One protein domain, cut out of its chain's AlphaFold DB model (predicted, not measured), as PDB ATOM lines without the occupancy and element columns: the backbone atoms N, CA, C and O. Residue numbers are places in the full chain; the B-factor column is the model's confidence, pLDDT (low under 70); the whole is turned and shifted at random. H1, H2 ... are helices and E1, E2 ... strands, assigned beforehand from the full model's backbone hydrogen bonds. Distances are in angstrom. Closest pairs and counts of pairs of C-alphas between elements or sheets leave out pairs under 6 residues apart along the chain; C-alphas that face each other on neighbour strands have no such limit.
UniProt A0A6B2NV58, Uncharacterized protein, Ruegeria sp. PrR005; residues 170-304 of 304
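What this domain is: This is residues 170 to 304 of the 304 residues of an uncharacterized protein of Ruegeria sp. PrR005 (UniProt A0A6B2NV58). A long, twisted sheet is built on two long antiparallel strands side by side, E4 and E7, with E2 and then E3 in line along one side of E4, and E8 and E9 along the far side of E7. Beyond the E2 and E3 edge is the small hairpin of E5 and E6, followed by the short helix H1; on the opposite side, beyond E9, E1 and E10 make a separate two-stranded ribbon, with the first and last printed residues in that region. The printed part has 135 residues, with one named helix and ten named strands in the order E1 E2 E3 E4 E5 E6 H1 E7 E8 E9 E10; the class is mostly strand, and neighbour strands are antiparallel. The whole is loose, with a radius of gyration of the C-alphas of 18.0 A, and spans 59 by 46 by 22 A.

Where its parts are: E1 is residues 179 to 184, beginning at C-alpha 179 at (17.239, 6.583, 34.345). E2 is residues 191 to 197, 19.8 A long from first to last C-alpha, and runs on into E3, residues 200 to 206, 19.0 A, across a break of 2 residues at 36 degrees. E4, residues 209 to 224, is the longest strand by residues and measures 46.6 A, from C-alpha 209 at (16.836, 44.962, 34.891) to C-alpha 224 at (34.783, 6.180, 53.390). E5 is residues 233 to 236, E6 residues 241 to 244, and H1 residues 252 to 255. E7, residues 259 to 273, measures 38.7 A and bends by 66 degrees at residue 262. E8 is residues 279 to 284, E9 residues 291 to 294, and E10 residues 297 to 302, 16.7 A long, ending at C-alpha 302 at (17.035, 1.185, 32.786).

How they stand to each other: The branched sheet holds E2, E3, E4, E7, E8 and E9. E4 and E7 are antiparallel neighbours at 166 degrees, with N 214 and O 269 2.8 A apart, within hydrogen-bond range. On the other side of E4, E2 is beside residues 218 to 224, with N 194 and O 221 at 2.8 A, and E3 is beside residues 209 to 215, with N 202 and O 213 at 2.8 A; E3 and E4 form a hairpin. On the side of E7 away from E4, E8 is beside residues 269 to 273, with N 270 and O 283 at 2.8 A, and E9 is beside residues 261 to 265, with N 263 and O 293 at 2.8 A. E7 and E8 form a hairpin. Residues 173 to 174 make a short antiparallel pairing with residues 291 to 292 of E9. E9 and E10 meet only through their link. E1 and E10 are antiparallel at 147 degrees, with N 182 and O 299 at 2.9 A. E5 and E6 form a hairpin, with N 236 and O 241 at 2.8 A; the closest C-alphas of E3 and E5 are those of Tyr 200 and Ser 236, 7.1 A apart. H1 is not on the branched sheet and is too short for any O i to N i+4 pair; its one O i to N i+3 pair is within range.

The domain as a whole: The two C-alphas farthest apart are those of Asp 188 and Thr 276, 59.9 A. The printed part has no cut, runs from residue 170 to the chain's last residue, 304, and has no long link between named elements. Its mean pLDDT is 71.7; 48 residues are under 70, among them residues 170 to 189, 204 to 210 and 287 to 304. E10 has a mean pLDDT of 45.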
ATOM      1  N   VAL A 170      34.771  12.206  30.561       40.84
ATOM      2  CA  VAL A 170      33.610  12.963  31.050       40.84
ATOM      3  C   VAL A 170      32.412  12.513  30.216       40.84
ATOM      4  O   VAL A 170      32.188  12.988  29.101       40.84
ATOM      5  N   ALA A 171      31.685  11.516  30.709       45.78
ATOM      6  CA  ALA A 171      30.450  11.078  30.094       45.78
ATOM      7  C   ALA A 171      29.364  12.071  30.513       45.78
ATOM      8  O   ALA A 171      28.749  11.927  31.563       45.78
ATOM      9  N   THR A 172      29.137  13.103  29.698       46.12
ATOM     10  CA  THR A 172      27.879  13.848  29.760       46.12
ATOM     11  C   THR A 172      26.787  12.894  29.306       46.12
ATOM     12  O   THR A 172      26.696  12.568  28.120       46.12
ATOM     13  N   ILE A 173      25.991  12.401  30.249       52.44
ATOM     14  CA  ILE A 173      24.881  11.510  29.935       52.44
ATOM     15  C   ILE A 173      23.575  12.226  30.221       52.44
ATOM     16  O   ILE A 173      23.339  12.681  31.332       52.44
ATOM     17  N   ASN A 174      22.724  12.281  29.202       47.19
ATOM     18  CA  ASN A 174      21.348  12.717  29.342       47.19
ATOM     19  C   ASN A 174      20.545  11.589  30.004       47.19
ATOM     20  O   ASN A 174      20.226  10.594  29.348       47.19
ATOM     21  N   GLY A 175      20.226  11.731  31.292       49.28
ATOM     22  CA  GLY A 175      19.291  10.834  31.973       49.28
ATOM     23  C   GLY A 175      17.877  10.961  31.399       49.28
ATOM     24  O   GLY A 175      17.330  12.055  31.308       49.28
ATOM     25  N   GLY A 176      17.256   9.864  30.977       40.97
ATOM     26  CA  GLY A 176      15.809   9.851  30.752       40.97
ATOM     27  C   GLY A 176      15.053  10.084  32.067       40.97
ATOM     28  O   GLY A 176      15.635   9.978  33.142       40.97
ATOM     29  N   ALA A 177      13.746  10.356  31.982       44.38
ATOM     30  CA  ALA A 177      12.886  10.594  33.152       44.38
ATOM     31  C   ALA A 177      12.893   9.447  34.191       44.38
ATOM     32  O   ALA A 177      12.541   9.680  35.339       44.38
ATOM     33  N   ASP A 178      13.348   8.251  33.794       49.66
ATOM     34  CA  ASP A 178      13.424   7.034  34.611       49.66
ATOM     35  C   ASP A 178      14.813   6.363  34.524       49.66
ATOM     36  O   ASP A 178      14.937   5.140  34.438       49.66
ATOM     37  N   SER A 179      15.886   7.146  34.413       48.69
ATOM     38  CA  SER A 179      17.239   6.583  34.345       48.69
ATOM     39  C   SER A 179      17.799   6.250  35.727       48.69
ATOM     40  O   SER A 179      17.541   6.967  36.685       48.69
ATOM     41  N   GLU A 180      18.600   5.187  35.815       57.41
ATOM     42  CA  GLU A 180      19.468   4.913  36.968       57.41
ATOM     43  C   GLU A 180      20.912   5.288  36.602       57.41
ATOM     44  O   GLU A 180      21.366   5.009  35.486       57.41
ATOM     45  N   ILE A 181      21.628   5.909  37.542       59.22
ATOM     46  CA  ILE A 181      23.069   6.166  37.434       59.22
ATOM     47  C   ILE A 181      23.788   5.135  38.300       59.22
ATOM     48  O   ILE A 181      23.673   5.156  39.527       59.22
ATOM     49  N   ASP A 182      24.570   4.274  37.660       59.81
ATOM     50  CA  ASP A 182      25.493   3.368  38.331       59.81
ATOM     51  C   ASP A 182      26.891   4.000  38.338       59.81
ATOM     52  O   ASP A 182      27.514   4.201  37.291       59.81
ATOM     53  N   LEU A 183      27.391   4.322  39.533       63.94
ATOM     54  CA  LEU A 183      28.752   4.817  39.734       63.94
ATOM     55  C   LEU A 183      29.681   3.633  40.024       63.94
ATOM     56  O   LEU A 183      29.504   2.920  41.016       63.94
ATOM     57  N   ALA A 184      30.674   3.411  39.162       61.38
ATOM     58  CA  ALA A 184      31.638   2.329  39.341       61.38
ATOM     59  C   ALA A 184      32.776   2.757  40.280       61.38
ATOM     60  O   ALA A 184      33.582   3.628  39.948       61.38
ATOM     61  N   PHE A 185      32.865   2.102  41.437       60.38
ATOM     62  CA  PHE A 185      33.957   2.269  42.395       60.38
ATOM     63  C   PHE A 185      34.999   1.151  42.235       60.38
ATOM     64  O   PHE A 185      34.647   0.052  41.795       60.38
ATOM     65  N   PRO A 186      36.273   1.392  42.600       59.94
ATOM     66  CA  PRO A 186      37.260   0.329  42.758       59.94
ATOM     67  C   PRO A 186      36.775  -0.744  43.734       59.94
ATOM     68  O   PRO A 186      36.169  -0.420  44.754       59.94
ATOM     69  N   ASP A 187      37.100  -2.006  43.455       52.97
ATOM     70  CA  ASP A 187      36.649  -3.165  44.243       52.97
ATOM     71  C   ASP A 187      37.097  -3.126  45.722       52.97
ATOM     72  O   ASP A 187      36.550  -3.832  46.567       52.97
ATOM     73  N   ASP A 188      38.111  -2.322  46.056       64.19
ATOM     74  CA  ASP A 188      38.619  -2.128  47.414       64.19
ATOM     75  C   ASP A 188      38.044  -0.890  48.128       64.19
ATOM     76  O   ASP A 188      38.297  -0.685  49.322       64.19
ATOM     77  N   ALA A 189      37.226  -0.081  47.448       64.69
ATOM     78  CA  ALA A 189      36.592   1.093  48.030       64.69
ATOM     79  C   ALA A 189      35.415   0.688  48.935       64.69
ATOM     80  O   ALA A 189      34.329   0.340  48.482       64.69
ATOM     81  N   SER A 190      35.621   0.768  50.251       75.88
ATOM     82  CA  SER A 190      34.565   0.565  51.252       75.88
ATOM     83  C   SER A 190      34.039   1.907  51.762       75.88
ATOM     84  O   SER A 190      34.808   2.708  52.296       75.88
ATOM     85  N   GLY A 191      32.733   2.150  51.634       78.44
ATOM     86  CA  GLY A 191      32.099   3.402  52.049       78.44
ATOM     87  C   GLY A 191      30.632   3.505  51.637       78.44
ATOM     88  O   GLY A 191      30.013   2.518  51.235       78.44
ATOM     89  N   SER A 192      30.079   4.706  51.745       80.94
ATOM     90  CA  SER A 192      28.697   5.033  51.382       80.94
ATOM     91  C   SER A 192      28.630   6.327  50.586       80.94
ATOM     92  O   SER A 192      29.474   7.204  50.761       80.94
ATOM     93  N   LEU A 193      27.593   6.472  49.765       81.69
ATOM     94  CA  LEU A 193      27.303   7.729  49.085       81.69
ATOM     95  C   LEU A 193      26.452   8.649  49.959       81.69
ATOM     96  O   LEU A 193      25.493   8.217  50.597       81.69
ATOM     97  N   HIS A 194      26.819   9.926  49.969       83.62
ATOM     98  CA  HIS A 194      26.057  11.008  50.564       83.62
ATOM     99  C   HIS A 194      25.617  11.960  49.451       83.62
ATOM    100  O   HIS A 194      26.453  12.476  48.712       83.62
ATOM    101  N   VAL A 195      24.309  12.163  49.317       84.12
ATOM    102  CA  VAL A 195      23.722  13.039  48.297       84.12
ATOM    103  C   VAL A 195      23.274  14.323  48.972       84.12
ATOM    104  O   VAL A 195      22.465  14.285  49.899       84.12
ATOM    105  N   LEU A 196      23.792  15.447  48.490       86.62
ATOM    106  CA  LEU A 196      23.479  16.775  48.989       86.62
ATOM    107  C   LEU A 196      22.769  17.580  47.903       86.62
ATOM    108  O   LEU A 196      23.270  17.695  46.785       86.62
ATOM    109  N   SER A 197      21.621  18.165  48.244       84.69
ATOM    110  CA  SER A 197      20.961  19.149  47.381       84.69
ATOM    111  C   SER A 197      21.859  20.375  47.230       84.69
ATOM    112  O   SER A 197      22.317  20.921  48.231       84.69
ATOM    113  N   ALA A 198      22.118  20.787  45.990       85.44
ATOM    114  CA  ALA A 198      23.058  21.855  45.665       85.44
ATOM    115  C   ALA A 198      22.455  22.939  44.739       85.44
ATOM    116  O   ALA A 198      23.069  23.278  43.723       85.44
ATOM    117  N   PRO A 199      21.249  23.477  45.020       84.81
ATOM    118  CA  PRO A 199      20.684  24.562  44.225       84.81
ATOM    119  C   PRO A 199      21.443  25.865  44.482       84.81
ATOM    120  O   PRO A 199      21.838  26.130  45.615       84.81
ATOM    121  N   TYR A 200      21.637  26.702  43.468       82.75
ATOM    122  CA  TYR A 200      22.259  28.010  43.677       82.75
ATOM    123  C   TYR A 200      21.694  29.093  42.759       82.75
ATOM    124  O   TYR A 200      21.076  28.804  41.734       82.75
ATOM    125  N   GLN A 201      21.870  30.352  43.143       81.12
ATOM    126  CA  GLN A 201      21.291  31.504  42.472       81.12
ATOM    127  C   GLN A 201      22.386  32.410  41.913       81.12
ATOM    128  O   GLN A 201      23.240  32.904  42.640       81.12
ATOM    129  N   GLU A 202      22.323  32.700  40.618       79.50
ATOM    130  CA  GLU A 202      23.167  33.710  39.986       79.50
ATOM    131  C   GLU A 202      22.371  34.996  39.792       79.50
ATOM    132  O   GLU A 202      21.390  35.057  39.041       79.50
ATOM    133  N   LEU A 203      22.829  36.056  40.450       76.44
ATOM    134  CA  LEU A 203      22.301  37.398  40.269       76.44
ATOM    135  C   LEU A 203      23.025  38.068  39.103       76.44
ATOM    136  O   LEU A 203      24.191  38.440  39.202       76.44
ATOM    137  N   GLN A 204      22.316  38.273  37.999       69.56
ATOM    138  CA  GLN A 204      22.795  39.089  36.892       69.56
ATOM    139  C   GLN A 204      22.196  40.488  37.011       69.56
ATOM    140  O   GLN A 204      21.011  40.710  36.745       69.56
ATOM    141  N   SER A 205      23.037  41.439  37.419       61.59
ATOM    142  CA  SER A 205      22.700  42.861  37.428       61.59
ATOM    143  C   SER A 205      23.096  43.484  36.093       61.59
ATOM    144  O   SER A 205      24.249  43.862  35.903       61.59
ATOM    145  N   ASN A 206      22.138  43.602  35.177       57.12
ATOM    146  CA  ASN A 206      22.309  44.347  33.934       57.12
ATOM    147  C   ASN A 206      21.364  45.546  33.974       57.12
ATOM    148  O   ASN A 206      20.174  45.374  33.739       57.12
ATOM    149  N   GLU A 207      21.852  46.757  34.261       56.81
ATOM    150  CA  GLU A 207      20.979  47.943  34.248       56.81
ATOM    151  C   GLU A 207      20.219  48.044  32.906       56.81
ATOM    152  O   GLU A 207      20.849  47.952  31.845       56.81
ATOM    153  N   PRO A 208      18.879  48.211  32.906       58.75
ATOM    154  CA  PRO A 208      18.002  48.563  34.033       58.75
ATOM    155  C   PRO A 208      17.302  47.383  34.746       58.75
ATOM    156  O   PRO A 208      16.503  47.619  35.644       58.75
ATOM    157  N   PHE A 209      17.574  46.125  34.388       58.59
ATOM    158  CA  PHE A 209      16.836  44.962  34.891       58.59
ATOM    159  C   PHE A 209      17.684  44.072  35.808       58.59
ATOM    160  O   PHE A 209      18.824  43.720  35.498       58.59
ATOM    161  N   SER A 210      17.101  43.616  36.916       68.19
ATOM    162  CA  SER A 210      17.659  42.485  37.654       68.19
ATOM    163  C   SER A 210      17.148  41.186  37.035       68.19
ATOM    164  O   SER A 210      15.947  40.996  36.821       68.19
ATOM    165  N   SER A 211      18.076  40.283  36.733       75.75
ATOM    166  CA  SER A 211      17.746  38.909  36.368       75.75
ATOM    167  C   SER A 211      18.364  37.947  37.371       75.75
ATOM    168  O   SER A 211      19.485  38.155  37.835       75.75
ATOM    169  N   VAL A 212      17.603  36.922  37.735       80.88
ATOM    170  CA  VAL A 212      18.015  35.872  38.666       80.88
ATOM    171  C   VAL A 212      17.968  34.560  37.911       80.88
ATOM    172  O   VAL A 212      16.949  34.249  37.298       80.88
ATOM    173  N   ARG A 213      19.051  33.790  37.936       81.38
ATOM    174  CA  ARG A 213      19.050  32.408  37.455       81.38
ATOM    175  C   ARG A 213      19.109  31.491  38.654       81.38
ATOM    176  O   ARG A 213      19.997  31.649  39.478       81.38
ATOM    177  N   VAL A 214      18.173  30.563  38.754       81.75
ATOM    178  CA  VAL A 214      18.156  29.550  39.804       81.75
ATOM    179  C   VAL A 214      18.545  28.231  39.167       81.75
ATOM    180  O   VAL A 214      17.805  27.690  38.346       81.75
ATOM    181  N   HIS A 215      19.718  27.750  39.542       84.62
ATOM    182  CA  HIS A 215      20.263  26.455  39.172       84.62
ATOM    183  C   HIS A 215      19.761  25.412  40.156       84.62
ATOM    184  O   HIS A 215      19.715  25.650  41.365       84.62
ATOM    185  N   THR A 216      19.381  24.249  39.645       82.50
ATOM    186  CA  THR A 216      18.933  23.126  40.470       82.50
ATOM    187  C   THR A 216      19.848  21.942  40.247       82.50
ATOM    188  O   THR A 216      20.203  21.633  39.116       82.50
ATOM    189  N   GLY A 217      20.242  21.263  41.317       82.94
ATOM    190  CA  GLY A 217      21.203  20.181  41.189       82.94
ATOM    191  C   GLY A 217      21.541  19.508  42.504       82.94
ATOM    192  O   GLY A 217      20.961  19.806  43.550       82.94
ATOM    193  N   GLN A 218      22.475  18.568  42.431       83.06
ATOM    194  CA  GLN A 218      22.945  17.783  43.562       83.06
ATOM    195  C   GLN A 218      24.438  17.507  43.455       83.06
ATOM    196  O   GLN A 218      24.969  17.266  42.371       83.06
ATOM    197  N   ASN A 219      25.091  17.449  44.608       85.00
ATOM    198  CA  ASN A 219      26.446  16.946  44.751       85.00
ATOM    199  C   ASN A 219      26.398  15.559  45.392       85.00
ATOM    200  O   ASN A 219      25.725  15.347  46.401       85.00
ATOM    201  N   ILE A 220      27.128  14.610  44.815       81.25
ATOM    202  CA  ILE A 220      27.268  13.256  45.343       81.25
ATOM    203  C   ILE A 220      28.684  13.114  45.884       81.25
ATOM    204  O   ILE A 220      29.665  13.280  45.154       81.25
ATOM    205  N   TYR A 221      28.781  12.761  47.160       84.12
ATOM    206  CA  TYR A 221      30.031  12.546  47.870       84.12
ATOM    207  C   TYR A 221      30.197  11.072  48.227       84.12
ATOM    208  O   TYR A 221      29.250  10.415  48.651       84.12
ATOM    209  N   PHE A 222      31.415  10.555  48.110       82.44
ATOM    210  CA  PHE A 222      31.794   9.271  48.685       82.44
ATOM    211  C   PHE A 222      32.361   9.484  50.088       82.44
ATOM    212  O   PHE A 222      33.355  10.192  50.257       82.44
ATOM    213  N   VAL A 223      31.739   8.843  51.075       85.50
ATOM    214  CA  VAL A 223      32.148   8.844  52.482       85.50
ATOM    215  C   VAL A 223      32.785   7.489  52.804       85.50
ATOM    216  O   VAL A 223      32.081   6.473  52.806       85.50
ATOM    217  N   PRO A 224      34.104   7.429  53.062       84.38
ATOM    218  CA  PRO A 224      34.783   6.180  53.390       84.38
ATOM    219  C   PRO A 224      34.218   5.511  54.645       84.38
ATOM    220  O   PRO A 224      33.725   6.162  55.566       84.38
ATOM    221  N   GLN A 225      34.341   4.187  54.722       85.88
ATOM    222  CA  GLN A 225      33.888   3.435  55.888       85.88
ATOM    223  C   GLN A 225      34.548   3.951  57.178       85.88
ATOM    224  O   GLN A 225      35.774   4.000  57.295       85.88
ATOM    225  N   GLY A 226      33.713   4.269  58.170       87.88
ATOM    226  CA  GLY A 226      34.148   4.780  59.471       87.88
ATOM    227  C   GLY A 226      34.274   6.303  59.545       87.88
ATOM    228  O   GLY A 226      34.542   6.808  60.632       87.88
ATOM    229  N   GLU A 227      34.053   7.018  58.441       89.25
ATOM    230  CA  GLU A 227      33.895   8.474  58.418       89.25
ATOM    231  C   GLU A 227      32.413   8.862  58.360       89.25
ATOM    232  O   GLU A 227      31.539   8.029  58.105       89.25
ATOM    233  N   GLN A 228      32.132  10.130  58.648       90.56
ATOM    234  CA  GLN A 228      30.803  10.727  58.569       90.56
ATOM    235  C   GLN A 228      30.906  12.027  57.789       90.56
ATOM    236  O   GLN A 228      31.906  12.733  57.906       90.56
ATOM    237  N   PHE A 229      29.881  12.325  56.992       89.50
ATOM    238  CA  PHE A 229      29.795  13.626  56.348       89.50
ATOM    239  C   PHE A 229      29.665  14.713  57.432       89.50
ATOM    240  O   PHE A 229      28.859  14.513  58.344       89.50
ATOM    241  N   PRO A 230      30.444  15.809  57.377       88.38
ATOM    242  CA  PRO A 230      30.406  16.848  58.402       88.38
ATOM    243  C   PRO A 230      29.001  17.444  58.568       88.38
ATOM    244  O   PRO A 230      28.441  17.986  57.618       88.38
ATOM    245  N   GLU A 231      28.429  17.352  59.772       87.94
ATOM    246  CA  GLU A 231      27.091  17.893  60.082       87.94
ATOM    247  C   GLU A 231      27.100  19.421  60.246       87.94
ATOM    248  O   GLU A 231      26.070  20.081  60.106       87.94
ATOM    249  N   ASP A 232      28.276  19.988  60.510       87.38
ATOM    250  CA  ASP A 232      28.459  21.422  60.720       87.38
ATOM    251  C   ASP A 232      28.514  22.211  59.407       87.38
ATOM    252  O   ASP A 232      28.690  23.421  59.450       87.38
ATOM    253  N   TYR A 233      28.334  21.568  58.251       87.69
ATOM    254  CA  TYR A 233      28.358  22.224  56.946       87.69
ATOM    255  C   TYR A 233      26.969  22.290  56.310       87.69
ATOM    256  O   TYR A 233      26.216  21.316  56.316       87.69
ATOM    257  N   SER A 234      26.658  23.433  55.701       84.69
ATOM    258  CA  SER A 234      25.433  23.664  54.930       84.69
ATOM    259  C   SER A 234      25.754  24.160  53.528       84.69
ATOM    260  O   SER A 234      26.796  24.764  53.286       84.69
ATOM    261  N   TRP A 235      24.849  23.909  52.584       86.12
ATOM    262  CA  TRP A 235      24.959  24.443  51.230       86.12
ATOM    263  C   TRP A 235      24.407  25.871  51.162       86.12
ATOM    264  O   TRP A 235      23.286  26.126  51.599       86.12
ATOM    265  N   SER A 236      25.180  26.795  50.597       82.31
ATOM    266  CA  SER A 236      24.756  28.169  50.332       82.31
ATOM    267  C   SER A 236      24.072  28.260  48.971       82.31
ATOM    268  O   SER A 236      24.720  28.108  47.934       82.31
ATOM    269  N   GLU A 237      22.773  28.573  48.960       79.94
ATOM    270  CA  GLU A 237      22.046  28.844  47.712       79.94
ATOM    271  C   GLU A 237      22.500  30.143  47.037       79.94
ATOM    272  O   GLU A 237      22.367  30.294  45.831       79.94
ATOM    273  N   GLU A 238      23.044  31.098  47.786       72.31
ATOM    274  CA  GLU A 238      23.500  32.370  47.214       72.31
ATOM    275  C   GLU A 238      24.896  32.246  46.598       72.31
ATOM    276  O   GLU A 238      25.211  32.922  45.622       72.31
ATOM    277  N   GLY A 239      25.731  31.375  47.170       65.88
ATOM    278  CA  GLY A 239      27.131  31.228  46.789       65.88
ATOM    279  C   GLY A 239      27.449  29.994  45.947       65.88
ATOM    280  O   GLY A 239      28.463  29.976  45.256       65.88
ATOM    281  N   GLY A 240      26.612  28.956  45.995       75.88
ATOM    282  CA  GLY A 240      26.897  27.682  45.338       75.88
ATOM    283  C   GLY A 240      28.094  26.942  45.946       75.88
ATOM    284  O   GLY A 240      28.882  26.336  45.217       75.88
ATOM    285  N   PHE A 241      28.255  27.004  47.271       76.81
ATOM    286  CA  PHE A 241      29.337  26.339  48.006       76.81
ATOM    287  C   PHE A 241      28.878  25.822  49.375       76.81
ATOM    288  O   PHE A 241      27.822  26.205  49.880       76.81
ATOM    289  N   LEU A 242      29.675  24.934  49.972       82.19
ATOM    290  CA  LEU A 242      29.503  24.480  51.353       82.19
ATOM    291  C   LEU A 242      30.155  25.471  52.315       82.19
ATOM    292  O   LEU A 242      31.300  25.838  52.081       82.19
ATOM    293  N   TYR A 243      29.457  25.835  53.387       79.75
ATOM    294  CA  TYR A 243      29.962  26.716  54.439       79.75
ATOM    295  C   TYR A 243      29.709  26.127  55.826       79.75
ATOM    296  O   TYR A 243      28.731  25.395  56.024       79.75
ATOM    297  N   ARG A 244      30.555  26.464  56.801       83.12
ATOM    298  CA  ARG A 244      30.361  26.067  58.198       83.12
ATOM    299  C   ARG A 244      29.256  26.858  58.896       83.12
ATOM    300  O   ARG A 244      29.212  28.086  58.890       83.12
ATOM    301  N   ASN A 245      28.396  26.137  59.605       82.38
ATOM    302  CA  ASN A 245      27.271  26.660  60.375       82.38
ATOM    303  C   ASN A 245      27.699  27.441  61.628       82.38
ATOM    304  O   ASN A 245      26.914  28.234  62.151       82.38
ATOM    305  N   ASP A 246      28.910  27.206  62.132       81.56
ATOM    306  CA  ASP A 246      29.451  27.870  63.323       81.56
ATOM    307  C   ASP A 246      30.087  29.240  63.026       81.56
ATOM    308  O   ASP A 246      30.429  29.965  63.962       81.56
ATOM    309  N   GLY A 247      30.174  29.625  61.746       73.38
ATOM    310  CA  GLY A 247      30.760  30.887  61.295       73.38
ATOM    311  C   GLY A 247      32.289  30.913  61.339       73.38
ATOM    312  O   GLY A 247      32.879  31.973  61.124       73.38
ATOM    313  N   GLU A 248      32.930  29.779  61.629       75.12
ATOM    314  CA  GLU A 248      34.373  29.636  61.475       75.12
ATOM    315  C   GLU A 248      34.738  29.515  59.987       75.12
ATOM    316  O   GLU A 248      33.905  29.103  59.175       75.12
ATOM    317  N   PRO A 249      35.982  29.853  59.606       73.00
ATOM    318  CA  PRO A 249      36.462  29.616  58.255       73.00
ATOM    319  C   PRO A 249      36.346  28.139  57.890       73.00
ATOM    320  O   PRO A 249      36.650  27.254  58.699       73.00
ATOM    321  N   ASP A 250      35.938  27.875  56.657       70.06
ATOM    322  CA  ASP A 250      35.842  26.514  56.163       70.06
ATOM    323  C   ASP A 250      37.231  25.856  56.120       70.06
ATOM    324  O   ASP A 250      38.193  26.428  55.600       70.06
ATOM    325  N   ASP A 251      37.338  24.633  56.639       75.06
ATOM    326  CA  ASP A 251      38.577  23.856  56.624       75.06
ATOM    327  C   ASP A 251      38.410  22.604  55.752       75.06
ATOM    328  O   ASP A 251      37.559  21.749  55.996       75.06
ATOM    329  N   GLU A 252      39.252  22.456  54.728       72.19
ATOM    330  CA  GLU A 252      39.275  21.258  53.882       72.19
ATOM    331  C   GLU A 252      39.576  19.976  54.682       72.19
ATOM    332  O   GLU A 252      39.159  18.881  54.289       72.19
ATOM    333  N   ASN A 253      40.260  20.096  55.828       80.00
ATOM    334  CA  ASN A 253      40.583  18.967  56.695       80.00
ATOM    335  C   ASN A 253      39.349  18.373  57.385       80.00
ATOM    336  O   ASN A 253      39.377  17.186  57.721       80.00
ATOM    337  N   ASP A 254      38.270  19.146  57.552       83.06
ATOM    338  CA  ASP A 254      37.030  18.677  58.187       83.06
ATOM    339  C   ASP A 254      36.361  17.562  57.369       83.06
ATOM    340  O   ASP A 254      35.671  16.698  57.911       83.06
ATOM    341  N   PHE A 255      36.642  17.504  56.067       84.25
ATOM    342  CA  PHE A 255      36.145  16.463  55.173       84.25
ATOM    343  C   PHE A 255      37.041  15.222  55.109       84.25
ATOM    344  O   PHE A 255      36.660  14.230  54.490       84.25
ATOM    345  N   GLY A 256      38.222  15.230  55.734       83.75
ATOM    346  CA  GLY A 256      39.091  14.058  55.831       83.75
ATOM    347  C   GLY A 256      39.371  13.381  54.483       83.75
ATOM    348  O   GLY A 256      40.071  13.920  53.624       83.75
ATOM    349  N   ARG A 257      38.865  12.153  54.298       83.00
ATOM    350  CA  ARG A 257      39.027  11.383  53.050       83.00
ATOM    351  C   ARG A 257      37.766  11.377  52.182       83.00
ATOM    352  O   ARG A 257      37.741  10.646  51.191       83.00
ATOM    353  N   ILE A 258      36.750  12.165  52.519       83.94
ATOM    354  CA  ILE A 258      35.534  12.333  51.718       83.94
ATOM    355  C   ILE A 258      35.896  12.955  50.366       83.94
ATOM    356  O   ILE A 258      36.792  13.797  50.258       83.94
ATOM    357  N   LYS A 259      35.217  12.503  49.310       80.38
ATOM    358  CA  LYS A 259      35.476  12.937  47.931       80.38
ATOM    359  C   LYS A 259      34.188  13.308  47.224       80.38
ATOM    360  O   LYS A 259      33.219  12.560  47.313       80.38
ATOM    361  N   LEU A 260      34.195  14.412  46.481       80.19
ATOM    362  CA  LEU A 260      33.146  14.696  45.508       80.19
ATOM    363  C   LEU A 260      33.311  13.737  44.319       80.19
ATOM    364  O   LEU A 260      34.375  13.672  43.702       80.19
ATOM    365  N   VAL A 261      32.272  12.960  44.017       75.44
ATOM    366  CA  VAL A 261      32.312  11.949  42.944       75.44
ATOM    367  C   VAL A 261      31.463  12.325  41.743       75.44
ATOM    368  O   VAL A 261      31.796  11.942  40.619       75.44
ATOM    369  N   ALA A 262      30.389  13.084  41.948       73.44
ATOM    370  CA  ALA A 262      29.565  13.568  40.855       73.44
ATOM    371  C   ALA A 262      28.791  14.838  41.211       73.44
ATOM    372  O   ALA A 262      28.479  15.089  42.374       73.44
ATOM    373  N   ARG A 263      28.448  15.600  40.174       79.62
ATOM    374  CA  ARG A 263      27.502  16.711  40.186       79.62
ATOM    375  C   ARG A 263      26.385  16.403  39.201       79.62
ATOM    376  O   ARG A 263      26.666  16.044  38.058       79.62
ATOM    377  N   ILE A 264      25.146  16.542  39.644       76.38
ATOM    378  CA  ILE A 264      23.951  16.437  38.811       76.38
ATOM    379  C   ILE A 264      23.396  17.846  38.655       76.38
ATOM    380  O   ILE A 264      23.014  18.460  39.645       76.38
ATOM    381  N   ASP A 265      23.350  18.342  37.428       81.12
ATOM    382  CA  ASP A 265      22.681  19.584  37.063       81.12
ATOM    383  C   ASP A 265      21.318  19.245  36.446       81.12
ATOM    384  O   ASP A 265      21.229  18.602  35.401       81.12
ATOM    385  N   ASN A 266      20.247  19.639  37.126       76.81
ATOM    386  CA  ASN A 266      18.863  19.394  36.718       76.81
ATOM    387  C   ASN A 266      18.302  20.533  35.851       76.81
ATOM    388  O   ASN A 266      17.111  20.534  35.534       76.81
ATOM    389  N   GLY A 267      19.138  21.500  35.480       76.31
ATOM    390  CA  GLY A 267      18.766  22.670  34.712       76.31
ATOM    391  C   GLY A 267      18.530  23.902  35.576       76.31
ATOM    392  O   GLY A 267      18.658  23.923  36.806       76.31
ATOM    393  N   THR A 268      18.160  24.963  34.878       83.31
ATOM    394  CA  THR A 268      18.124  26.342  35.333       83.31
ATOM    395  C   THR A 268      16.792  26.997  34.968       83.31
ATOM    396  O   THR A 268      16.224  26.809  33.891       83.31
ATOM    397  N   ILE A 269      16.301  27.852  35.859       81.69
ATOM    398  CA  ILE A 269      15.188  28.755  35.574       81.69
ATOM    399  C   ILE A 269      15.636  30.208  35.713       81.69
ATOM    400  O   ILE A 269      16.251  30.605  36.700       81.69
ATOM    401  N   GLY A 270      15.338  31.011  34.697       83.50
ATOM    402  CA  GLY A 270      15.620  32.435  34.662       83.50
ATOM    403  C   GLY A 270      14.396  33.269  34.985       83.50
ATOM    404  O   GLY A 270      13.356  33.137  34.343       83.50
ATOM    405  N   TYR A 271      14.561  34.216  35.896       81.75
ATOM    406  CA  TYR A 271      13.581  35.234  36.243       81.75
ATOM    407  C   TYR A 271      14.111  36.616  35.879       81.75
ATOM    408  O   TYR A 271      15.301  36.896  36.017       81.75
ATOM    409  N   GLN A 272      13.225  37.500  35.442       80.56
ATOM    410  CA  GLN A 272      13.517  38.914  35.239       80.56
ATOM    411  C   GLN A 272      12.471  39.749  35.960       80.56
ATOM    412  O   GLN A 272      11.279  39.455  35.867       80.56
ATOM    413  N   THR A 273      12.927  40.789  36.654       77.50
ATOM    414  CA  THR A 273      12.044  41.780  37.276       77.50
ATOM    415  C   THR A 273      11.960  43.001  36.367       77.50
ATOM    416  O   THR A 273      12.986  43.592  36.027       77.50
ATOM    417  N   GLU A 274      10.752  43.357  35.935       73.38
ATOM    418  CA  GLU A 274      10.493  44.576  35.159       73.38
ATOM    419  C   GLU A 274      10.436  45.815  36.073       73.38
ATOM    420  O   GLU A 274      10.236  45.701  37.281       73.38
ATOM    421  N   ASP A 275      10.540  47.019  35.496       68.00
ATOM    422  CA  ASP A 275      10.461  48.301  36.225       68.00
ATOM    423  C   ASP A 275       9.146  48.479  37.018       68.00
ATOM    424  O   ASP A 275       9.060  49.302  37.930       68.00
ATOM    425  N   THR A 276       8.106  47.714  36.669       71.44
ATOM    426  CA  THR A 276       6.811  47.670  37.366       71.44
ATOM    427  C   THR A 276       6.837  46.837  38.648       71.44
ATOM    428  O   THR A 276       5.873  46.879  39.410       71.44
ATOM    429  N   GLY A 277       7.923  46.097  38.897       69.44
ATOM    430  CA  GLY A 277       8.029  45.093  39.956       69.44
ATOM    431  C   GLY A 277       7.486  43.716  39.561       69.44
ATOM    432  O   GLY A 277       7.534  42.794  40.373       69.44
ATOM    433  N   ASP A 278       6.989  43.556  38.330       75.69
ATOM    434  CA  ASP A 278       6.499  42.271  37.837       75.69
ATOM    435  C   ASP A 278       7.670  41.313  37.580       75.69
ATOM    436  O   ASP A 278       8.603  41.639  36.840       75.69
ATOM    437  N   VAL A 279       7.604  40.109  38.154       74.25
ATOM    438  CA  VAL A 279       8.573  39.035  37.905       74.25
ATOM    439  C   VAL A 279       8.051  38.134  36.795       74.25
ATOM    440  O   VAL A 279       6.917  37.653  36.845       74.25
ATOM    441  N   ARG A 280       8.882  37.874  35.786       79.88
ATOM    442  CA  ARG A 280       8.563  36.953  34.692       79.88
ATOM    443  C   ARG A 280       9.627  35.882  34.549       79.88
ATOM    444  O   ARG A 280      10.819  36.172  34.617       79.88
ATOM    445  N   VAL A 281       9.180  34.657  34.278       79.88
ATOM    446  CA  VAL A 281      10.061  33.582  33.814       79.88
ATOM    447  C   VAL A 281      10.505  33.921  32.393       79.88
ATOM    448  O   VAL A 281       9.672  34.101  31.504       79.88
ATOM    449  N   THR A 282      11.812  34.045  32.186       80.62
ATOM    450  CA  THR A 282      12.415  34.357  30.881       80.62
ATOM    451  C   THR A 282      12.911  33.111  30.162       80.62
ATOM    452  O   THR A 282      12.873  33.061  28.934       80.62
ATOM    453  N   PHE A 283      13.323  32.093  30.915       81.06
ATOM    454  CA  PHE A 283      13.633  30.763  30.410       81.06
ATOM    455  C   PHE A 283      13.455  29.728  31.526       81.06
ATOM    456  O   PHE A 283      13.605  30.058  32.699       81.06
ATOM    457  N   ASP A 284      13.139  28.491  31.161       81.44
ATOM    458  CA  ASP A 284      13.109  27.335  32.061       81.44
ATOM    459  C   ASP A 284      13.559  26.120  31.246       81.44
ATOM    460  O   ASP A 284      12.837  25.677  30.348       81.44
ATOM    461  N   ASP A 285      14.778  25.644  31.493       73.00
ATOM    462  CA  ASP A 285      15.357  24.480  30.812       73.00
ATOM    463  C   ASP A 285      15.452  23.247  31.722       73.00
ATOM    464  O   ASP A 285      15.981  22.215  31.313       73.00
ATOM    465  N   ARG A 286      14.809  23.299  32.900       70.44
ATOM    466  CA  ARG A 286      14.631  22.137  33.791       70.44
ATOM    467  C   ARG A 286      13.800  21.025  33.149       70.44
ATOM    468  O   ARG A 286      13.752  19.897  33.632       70.44
ATOM    469  N   VAL A 287      13.107  21.338  32.052       56.75
ATOM    470  CA  VAL A 287      12.404  20.365  31.213       56.75
ATOM    471  C   VAL A 287      13.429  19.686  30.303       56.75
ATOM    472  O   VAL A 287      13.563  20.012  29.124       56.75
ATOM    473  N   GLY A 288      14.179  18.742  30.862       53.44
ATOM    474  CA  GLY A 288      15.258  18.070  30.155       53.44
ATOM    475  C   GLY A 288      15.819  16.883  30.920       53.44
ATOM    476  O   GLY A 288      15.386  16.547  32.018       53.44
ATOM    477  N   SER A 289      16.778  16.224  30.287       56.53
ATOM    478  CA  SER A 289      17.591  15.208  30.936       56.53
ATOM    479  C   SER A 289      18.625  15.880  31.835       56.53
ATOM    480  O   SER A 289      19.313  16.773  31.337       56.53
ATOM    481  N   PRO A 290      18.781  15.464  33.103       62.59
ATOM    482  CA  PRO A 290      19.811  16.027  33.958       62.59
ATOM    483  C   PRO A 290      21.194  15.786  33.352       62.59
ATOM    484  O   PRO A 290      21.456  14.735  32.756       62.59
ATOM    485  N   ILE A 291      22.067  16.773  33.509       64.94
ATOM    486  CA  ILE A 291      23.460  16.734  33.089       64.94
ATOM    487  C   ILE A 291      24.286  16.224  34.264       64.94
ATOM    488  O   ILE A 291      24.464  16.897  35.276       64.94
ATOM    489  N   LEU A 292      24.827  15.020  34.119       65.06
ATOM    490  CA  LEU A 292      25.754  14.449  35.086       65.06
ATOM    491  C   LEU A 292      27.199  14.781  34.694       65.06
ATOM    492  O   LEU A 292      27.640  14.474  33.587       65.06
ATOM    493  N   THR A 293      27.946  15.356  35.631       68.12
ATOM    494  CA  THR A 293      29.406  15.479  35.567       68.12
ATOM    495  C   THR A 293      29.994  14.624  36.677       68.12
ATOM    496  O   THR A 293      29.788  14.918  37.851       68.12
ATOM    497  N   SER A 294      30.705  13.551  36.336       59.31
ATOM    498  CA  SER A 294      31.305  12.652  37.327       59.31
ATOM    499  C   SER A 294      32.795  12.475  37.096       59.31
ATOM    500  O   SER A 294      33.266  12.467  35.962       59.31
ATOM    501  N   ASN A 295      33.507  12.283  38.204       55.09
ATOM    502  CA  ASN A 295      34.910  11.885  38.235       55.09
ATOM    503  C   ASN A 295      35.078  10.352  38.238       55.09
ATOM    504  O   ASN A 295      36.192   9.857  38.396       55.09
ATOM    505  N   LEU A 296      33.981   9.599  38.091       55.12
ATOM    506  CA  LEU A 296      33.939   8.141  38.014       55.12
ATOM    507  C   LEU A 296      33.348   7.683  36.678       55.12
ATOM    508  O   LEU A 296      32.649   8.429  35.991       55.12
ATOM    509  N   SER A 297      33.592   6.417  36.330       50.12
ATOM    510  CA  SER A 297      32.895   5.783  35.212       50.12
ATOM    511  C   SER A 297      31.414   5.626  35.555       50.12
ATOM    512  O   SER A 297      31.063   5.060  36.594       50.12
ATOM    513  N   ILE A 298      30.561   6.136  34.669       49.34
ATOM    514  CA  ILE A 298      29.108   6.071  34.796       49.34
ATOM    515  C   ILE A 298      28.576   4.971  33.880       49.34
ATOM    516  O   ILE A 298      28.887   4.944  32.686       49.34
ATOM    517  N   GLN A 299      27.725   4.101  34.417       52.38
ATOM    518  CA  GLN A 299      26.888   3.196  33.633       52.38
ATOM    519  C   GLN A 299      25.425   3.620  33.767       52.38
ATOM    520  O   GLN A 299      24.978   4.024  34.836       52.38
ATOM    521  N   MET A 300      24.683   3.566  32.661       44.94
ATOM    522  CA  MET A 300      23.250   3.856  32.676       44.94
ATOM    523  C   MET A 300      22.469   2.562  32.807       44.94
ATOM    524  O   MET A 300      22.569   1.688  31.941       44.94
ATOM    525  N   GLY A 301      21.663   2.481  33.858       39.31
ATOM    526  CA  GLY A 301      20.638   1.462  34.010       39.31
ATOM    527  C   GLY A 301      19.303   1.920  33.419       39.31
ATOM    528  O   GLY A 301      19.019   3.114  33.303       39.31
ATOM    529  N   SER A 302      18.459   0.958  33.051       35.53
ATOM    530  CA  SER A 302      17.035   1.185  32.786       35.53
ATOM    531  C   SER A 302      16.214   0.315  33.730       35.53
ATOM    532  O   SER A 302      16.538  -0.870  33.868       35.53
ATOM    533  N   PHE A 303      15.132   0.845  34.305       39.22
ATOM    534  CA  PHE A 303      14.162   0.008  35.013       39.22
ATOM    535  C   PHE A 303      13.605  -1.067  34.063       39.22
ATOM    536  O   PHE A 303      13.210  -0.770  32.932       39.22
ATOM    537  N   ALA A 304      13.642  -2.322  34.515       37.00
ATOM    538  CA  ALA A 304      13.106  -3.481  33.799       37.00
ATOM    539  C   ALA A 304      11.605  -3.666  34.050       37.00
ATOM    540  O   ALA A 304      11.161  -3.425  35.196       37.00
TER     541      ALA A 304